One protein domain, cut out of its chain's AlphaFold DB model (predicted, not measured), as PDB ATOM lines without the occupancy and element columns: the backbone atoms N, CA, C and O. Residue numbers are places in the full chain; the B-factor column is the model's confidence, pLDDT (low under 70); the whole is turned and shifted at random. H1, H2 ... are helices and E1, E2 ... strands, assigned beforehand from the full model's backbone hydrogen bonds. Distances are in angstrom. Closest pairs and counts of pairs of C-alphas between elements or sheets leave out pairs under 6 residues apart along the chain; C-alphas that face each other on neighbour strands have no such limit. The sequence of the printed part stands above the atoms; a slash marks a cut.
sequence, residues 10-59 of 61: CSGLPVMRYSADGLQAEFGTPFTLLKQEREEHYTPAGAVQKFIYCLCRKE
ATOM      1  N   CYS A  10     184.048 148.692 140.025       91.94
ATOM      2  CA  CYS A  10     184.687 148.058 141.173       91.94
ATOM      3  C   CYS A  10     183.715 147.035 141.766       91.94
ATOM      4  O   CYS A  10     182.534 147.329 141.937       91.94
ATOM      5  N   SER A  11     184.187 145.810 142.025       90.25
ATOM      6  CA  SER A  11     183.345 144.695 142.498       90.25
ATOM      7  C   SER A  11     182.105 144.437 141.621       90.25
ATOM      8  O   SER A  11     181.041 144.081 142.115       90.25
ATOM      9  N   GLY A  12     182.230 144.655 140.307       92.62
ATOM     10  CA  GLY A  12     181.147 144.484 139.331       92.62
ATOM     11  C   GLY A  12     180.161 145.655 139.226       92.62
ATOM     12  O   GLY A  12     179.342 145.663 138.307       92.62
ATOM     13  N   LEU A  13     180.262 146.661 140.096       96.94
ATOM     14  CA  LEU A  13     179.372 147.823 140.124       96.94
ATOM     15  C   LEU A  13     180.011 149.033 139.434       96.94
ATOM     16  O   LEU A  13     181.228 149.196 139.542       96.94
ATOM     17  N   PRO A  14     179.228 149.882 138.741       97.25
ATOM     18  CA  PRO A  14     179.740 151.130 138.185       97.25
ATOM     19  C   PRO A  14     180.252 152.043 139.301       97.25
ATOM     20  O   PRO A  14     179.654 152.113 140.376       97.25
ATOM     21  N   VAL A  15     181.349 152.748 139.040       96.75
ATOM     22  CA  VAL A  15     181.911 153.727 139.979       96.75
ATOM     23  C   VAL A  15     181.874 155.127 139.389       96.75
ATOM     24  O   VAL A  15     181.961 155.314 138.177       96.75
ATOM     25  N   MET A  16     181.790 156.118 140.270       97.00
ATOM     26  CA  MET A  16     182.019 157.507 139.892       97.00
ATOM     27  C   MET A  16     183.519 157.776 139.800       97.00
ATOM     28  O   MET A  16     184.301 157.285 140.618       97.00
ATOM     29  N   ARG A  17     183.901 158.575 138.807       97.88
ATOM     30  CA  ARG A  17     185.277 158.987 138.529       97.88
ATOM     31  C   ARG A  17     185.326 160.503 138.458       97.88
ATOM     32  O   ARG A  17     184.421 161.103 137.884       97.88
ATOM     33  N   TYR A  18     186.371 161.100 139.018       97.62
ATOM     34  CA  TYR A  18     186.473 162.554 139.111       97.62
ATOM     35  C   TYR A  18     187.844 163.065 138.666       97.62
ATOM     36  O   TYR A  18     188.880 162.477 138.992       97.62
ATOM     37  N   SER A  19     187.844 164.202 137.971       96.75
ATOM     38  CA  SER A  19     188.981 165.125 137.970       96.75
ATOM     39  C   SER A  19     189.018 165.890 139.304       96.75
ATOM     40  O   SER A  19     188.065 165.826 140.085       96.75
ATOM     41  N   ALA A  20     190.094 166.630 139.591       94.88
ATOM     42  CA  ALA A  20     190.132 167.466 140.796       94.88
ATOM     43  C   ALA A  20     189.026 168.522 140.792       94.88
ATOM     44  O   ALA A  20     188.341 168.678 141.798       94.88
ATOM     45  N   ASP A  21     188.819 169.190 139.656       94.19
ATOM     46  CA  ASP A  21     187.794 170.227 139.522       94.19
ATOM     47  C   ASP A  21     186.390 169.637 139.673       94.19
ATOM     48  O   ASP A  21     185.555 170.189 140.385       94.19
ATOM     49  N   GLY A  22     186.143 168.465 139.074       95.75
ATOM     50  CA  GLY A  22     184.874 167.757 139.232       95.75
ATOM     51  C   GLY A  22     184.615 167.370 140.687       95.75
ATOM     52  O   GLY A  22     183.521 167.584 141.193       95.75
ATOM     53  N   LEU A  23     185.633 166.862 141.390       95.00
ATOM     54  CA  LEU A  23     185.507 166.522 142.807       95.00
ATOM     55  C   LEU A  23     185.309 167.767 143.685       95.00
ATOM     56  O   LEU A  23     184.546 167.721 144.644       95.00
ATOM     57  N   GLN A  24     185.982 168.877 143.376       94.19
ATOM     58  CA  GLN A  24     185.821 170.144 144.090       94.19
ATOM     59  C   GLN A  24     184.416 170.728 143.896       94.19
ATOM     60  O   GLN A  24     183.835 171.232 144.861       94.19
ATOM     61  N   ALA A  25     183.840 170.599 142.699       94.00
ATOM     62  CA  ALA A  25     182.483 171.046 142.405       94.00
ATOM     63  C   ALA A  25     181.417 170.331 143.258       94.00
ATOM     64  O   ALA A  25     180.458 170.978 143.674       94.00
ATOM     65  N   GLU A  26     181.611 169.047 143.591       94.75
ATOM     66  CA  GLU A  26     180.714 168.299 144.493       94.75
ATOM     67  C   GLU A  26     180.694 168.870 145.924       94.75
ATOM     68  O   GLU A  26     179.674 168.814 146.610       94.75
ATOM     69  N   PHE A  27     181.812 169.439 146.391       91.56
ATOM     70  CA  PHE A  27     181.890 170.083 147.710       91.56
ATOM     71  C   PHE A  27     181.335 171.515 147.708       91.56
ATOM     72  O   PHE A  27     180.811 171.978 148.726       91.56
ATOM     73  N   GLY A  28     181.434 172.215 146.576       90.88
ATOM     74  CA  GLY A  28     180.880 173.551 146.383       90.88
ATOM     75  C   GLY A  28     181.635 174.678 147.099       90.88
ATOM     76  O   GLY A  28     182.744 174.518 147.612       90.88
ATOM     77  N   THR A  29     181.008 175.858 147.127       89.75
ATOM     78  CA  THR A  29     181.605 177.126 147.591       89.75
ATOM     79  C   THR A  29     182.113 177.172 149.040       89.75
ATOM     80  O   THR A  29     183.009 177.977 149.286       89.75
ATOM     81  N   PRO A  30     181.645 176.351 150.007       94.12
ATOM     82  CA  PRO A  30     182.220 176.351 151.354       94.12
ATOM     83  C   PRO A  30     183.635 175.764 151.428       94.12
ATOM     84  O   PRO A  30     184.248 175.806 152.495       94.12
ATOM     85  N   PHE A  31     184.137 175.169 150.342       95.12
ATOM     86  CA  PHE A  31     185.415 174.473 150.313       95.12
ATOM     87  C   PHE A  31     186.362 175.055 149.265       95.12
ATOM     88  O   PHE A  31     186.076 175.076 148.068       95.12
ATOM     89  N   THR A  32     187.550 175.436 149.725       94.62
ATOM     90  CA  THR A  32     188.663 175.862 148.878       94.62
ATOM     91  C   THR A  32     189.631 174.700 148.696       94.62
ATOM     92  O   THR A  32     190.166 174.174 149.677       94.62
ATOM     93  N   LEU A  33     189.893 174.304 147.450       94.88
ATOM     94  CA  LEU A  33     190.921 173.311 147.135       94.88
ATOM     95  C   LEU A  33     192.308 173.899 147.414       94.88
ATOM     96  O   LEU A  33     192.694 174.905 146.826       94.88
ATOM     97  N   LEU A  34     193.062 173.263 148.308       96.19
ATOM     98  CA  LEU A  34     194.425 173.668 148.656       96.19
ATOM     99  C   LEU A  34     195.482 172.854 147.910       96.19
ATOM    100  O   LEU A  34     196.506 173.390 147.497       96.19
ATOM    101  N   LYS A  35     195.259 171.545 147.770       97.50
ATOM    102  CA  LYS A  35     196.173 170.630 147.079       97.50
ATOM    103  C   LYS A  35     195.384 169.483 146.471       97.50
ATOM    104  O   LYS A  35     194.411 169.022 147.061       97.50
ATOM    105  N   GLN A  36     195.858 168.976 145.342       96.56
ATOM    106  CA  GLN A  36     195.444 167.684 144.812       96.56
ATOM    107  C   GLN A  36     196.648 166.766 144.604       96.56
ATOM    108  O   GLN A  36     197.776 167.238 144.445       96.56
ATOM    109  N   GLU A  37     196.404 165.463 144.611       97.69
ATOM    110  CA  GLU A  37     197.425 164.453 144.359       97.69
ATOM    111  C   GLU A  37     196.820 163.223 143.685       97.69
ATOM    112  O   GLU A  37     195.652 162.891 143.903       97.69
ATOM    113  N   ARG A  38     197.627 162.559 142.856       97.00
ATOM    114  CA  ARG A  38     197.258 161.329 142.162       97.00
ATOM    115  C   ARG A  38     198.068 160.172 142.718       97.00
ATOM    116  O   ARG A  38     199.274 160.301 142.896       97.00
ATOM    117  N   GLU A  39     197.405 159.045 142.929       97.31
ATOM    118  CA  GLU A  39     198.037 157.816 143.404       97.31
ATOM    119  C   GLU A  39     197.635 156.643 142.515       97.31
ATOM    120  O   GLU A  39     196.474 156.508 142.120       97.31
ATOM    121  N   GLU A  40     198.596 155.771 142.234       97.56
ATOM    122  CA  GLU A  40     198.349 154.463 141.642       97.56
ATOM    123  C   GLU A  40     198.454 153.398 142.729       97.56
ATOM    124  O   GLU A  40     199.541 153.075 143.207       97.56
ATOM    125  N   HIS A  41     197.310 152.854 143.129       95.44
ATOM    126  CA  HIS A  41     197.245 151.786 144.109       95.44
ATOM    127  C   HIS A  41     197.316 150.425 143.417       95.44
ATOM    128  O   HIS A  41     196.466 150.082 142.592       95.44
ATOM    129  N   TYR A  42     198.308 149.626 143.792       95.38
ATOM    130  CA  TYR A  42     198.488 148.268 143.296       95.38
ATOM    131  C   TYR A  42     197.790 147.297 144.241       95.38
ATOM    132  O   TYR A  42     198.205 147.100 145.383       95.38
ATOM    133  N   THR A  43     196.711 146.685 143.763       91.25
ATOM    134  CA  THR A  43     195.985 145.675 144.538       91.25
ATOM    135  C   THR A  43     196.835 144.407 144.686       91.25
ATOM    136  O   THR A  43     197.631 144.100 143.795       91.25
ATOM    137  N   PRO A  44     196.629 143.587 145.735       95.56
ATOM    138  CA  PRO A  44     197.325 142.302 145.871       95.56
ATOM    139  C   PRO A  44     197.114 141.344 144.687       95.56
ATOM    140  O   PRO A  44     197.948 140.480 144.435       95.56
ATOM    141  N   ALA A  45     196.016 141.508 143.942       92.81
ATOM    142  CA  ALA A  45     195.720 140.752 142.727       92.81
ATOM    143  C   ALA A  45     196.442 141.290 141.468       92.81
ATOM    144  O   ALA A  45     196.227 140.772 140.376       92.81
ATOM    145  N   GLY A  46     197.271 142.333 141.596       91.88
ATOM    146  CA  GLY A  46     198.077 142.909 140.514       91.88
ATOM    147  C   GLY A  46     197.371 143.963 139.652       91.88
ATOM    148  O   GLY A  46     197.986 144.513 138.743       91.88
ATOM    149  N   ALA A  47     196.102 144.281 139.923       91.94
ATOM    150  CA  ALA A  47     195.399 145.366 139.236       91.94
ATOM    151  C   ALA A  47     195.820 146.740 139.781       91.94
ATOM    152  O   ALA A  47     196.046 146.878 140.986       91.94
ATOM    153  N   VAL A  48     195.850 147.754 138.910       95.38
ATOM    154  CA  VAL A  48     196.098 149.156 139.281       95.38
ATOM    155  C   VAL A  48     194.772 149.899 139.427       95.38
ATOM    156  O   VAL A  48     193.947 149.912 138.513       95.38
ATOM    157  N   GLN A  49     194.577 150.550 140.568       96.06
ATOM    158  CA  GLN A  49     193.468 151.458 140.833       96.06
ATOM    159  C   GLN A  49     194.009 152.877 140.969       96.06
ATOM    160  O   GLN A  49     194.793 153.171 141.867       96.06
ATOM    161  N   LYS A  50     193.594 153.765 140.066       97.62
ATOM    162  CA  LYS A  50     194.024 155.163 140.078       97.62
ATOM    163  C   LYS A  50     193.086 156.001 140.931       97.62
ATOM    164  O   LYS A  50     191.872 156.019 140.699       97.62
ATOM    165  N   PHE A  51     193.655 156.718 141.887       97.94
ATOM    166  CA  PHE A  51     192.934 157.580 142.807       97.94
ATOM    167  C   PHE A  51     193.371 159.035 142.664       97.94
ATOM    168  O   PHE A  51     194.513 159.340 142.322       97.94
ATOM    169  N   ILE A  52     192.430 159.929 142.951       97.62
ATOM    170  CA  ILE A  52     192.666 161.350 143.160       97.62
ATOM    171  C   ILE A  52     192.290 161.729 144.591       97.62
ATOM    172  O   ILE A  52     191.240 161.326 145.117       97.62
ATOM    173  N   TYR A  53     193.160 162.513 145.210       97.12
ATOM    174  CA  TYR A  53     192.983 163.098 146.528       97.12
ATOM    175  C   TYR A  53     192.925 164.608 146.398       97.12
ATOM    176  O   TYR A  53     193.666 165.200 145.617       97.12
ATOM    177  N   CYS A  54     192.046 165.228 147.174       96.38
ATOM    178  CA  CYS A  54     191.901 166.672 147.258       96.38
ATOM    179  C   CYS A  54     191.928 167.061 148.733       96.38
ATOM    180  O   CYS A  54     191.102 166.604 149.522       96.38
ATOM    181  N   LEU A  55     192.899 167.886 149.105       96.38
ATOM    182  CA  LEU A  55     192.923 168.568 150.384       96.38
ATOM    183  C   LEU A  55     192.146 169.867 150.221       96.38
ATOM    184  O   LEU A  55     192.620 170.797 149.568       96.38
ATOM    185  N   CYS A  56     190.974 169.929 150.839       95.50
ATOM    186  CA  CYS A  56     190.142 171.121 150.848       95.50
ATOM    187  C   CYS A  56     190.135 171.743 152.242       95.50
ATOM    188  O   CYS A  56     190.038 171.040 153.250       95.50
ATOM    189  N   ARG A  57     190.189 173.071 152.303       95.44
ATOM    190  CA  ARG A  57     189.882 173.827 153.514       95.44
ATOM    191  C   ARG A  57     188.422 174.235 153.466       95.44
ATOM    192  O   ARG A  57     187.985 174.814 152.479       95.44
ATOM    193  N   LYS A  58     187.693 173.963 154.543       94.81
ATOM    194  CA  LYS A  58     186.377 174.556 154.754       94.81
ATOM    195  C   LYS A  58     186.564 176.004 155.200       94.81
ATOM    196  O   LYS A  58     187.273 176.239 156.179       94.81
ATOM    197  N   GLU A  59     185.955 176.948 154.497       89.19
ATOM    198  CA  GLU A  59     185.985 178.343 154.921       89.19
ATOM    199  C   GLU A  59     185.138 178.529 156.195       89.19
ATOM    200  O   GLU A  59     184.100 177.872 156.351       89.19
TER     201      GLU A  59
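Overview. This is residues 10 to 59 of the 61 residues of an uncharacterized protein of Thiomonas sp. X19 (UniProt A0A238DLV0). A long, two-stranded hairpin of E1 and E2 makes the longest axis, and one short helix, H1, packs on it toward the end away from its turn. Before H1, residues 11 to 16 stand free as an arm. The 50 printed residues hold H1, E1 and E2 in that order, an antiparallel sheet E1 - E2, class mixed; the whole is loose, with radius of gyration of the C-alphas 13.3 A, and spans 41 by 21 by 13 A.

Along the chain. Find C-alpha 20 at (190.132, 167.466, 140.796), where H1, residues 20 to 27, begins. E1, residues 31 to 42, measures 30.1 A and bends by 71 degrees at residue 34. E2, residues 48 to 58, measures 31.3 A and ends at C-alpha 58, (186.377, 174.556, 154.754).

Arrangement. In the hairpin of E1 and E2, look for N 37 and O 53, 2.9 A apart, and N 41 and O 49, 2.8 A, both within hydrogen-bond range; the directions stand at 162 degrees. From H1, the C-alpha of Ala 20 is 6.7 A from that of Gln 36 in E1, the closest pair. Within H1, 3 of 4 O i to N i+4 pairs are within range.

Size, cuts and confidence. The C-alphas of Ala 45 and Glu 59 are farthest apart, 40.7 A. The printed part has no cut, both links are tight, and no printed residue is under 70 in pLDDT.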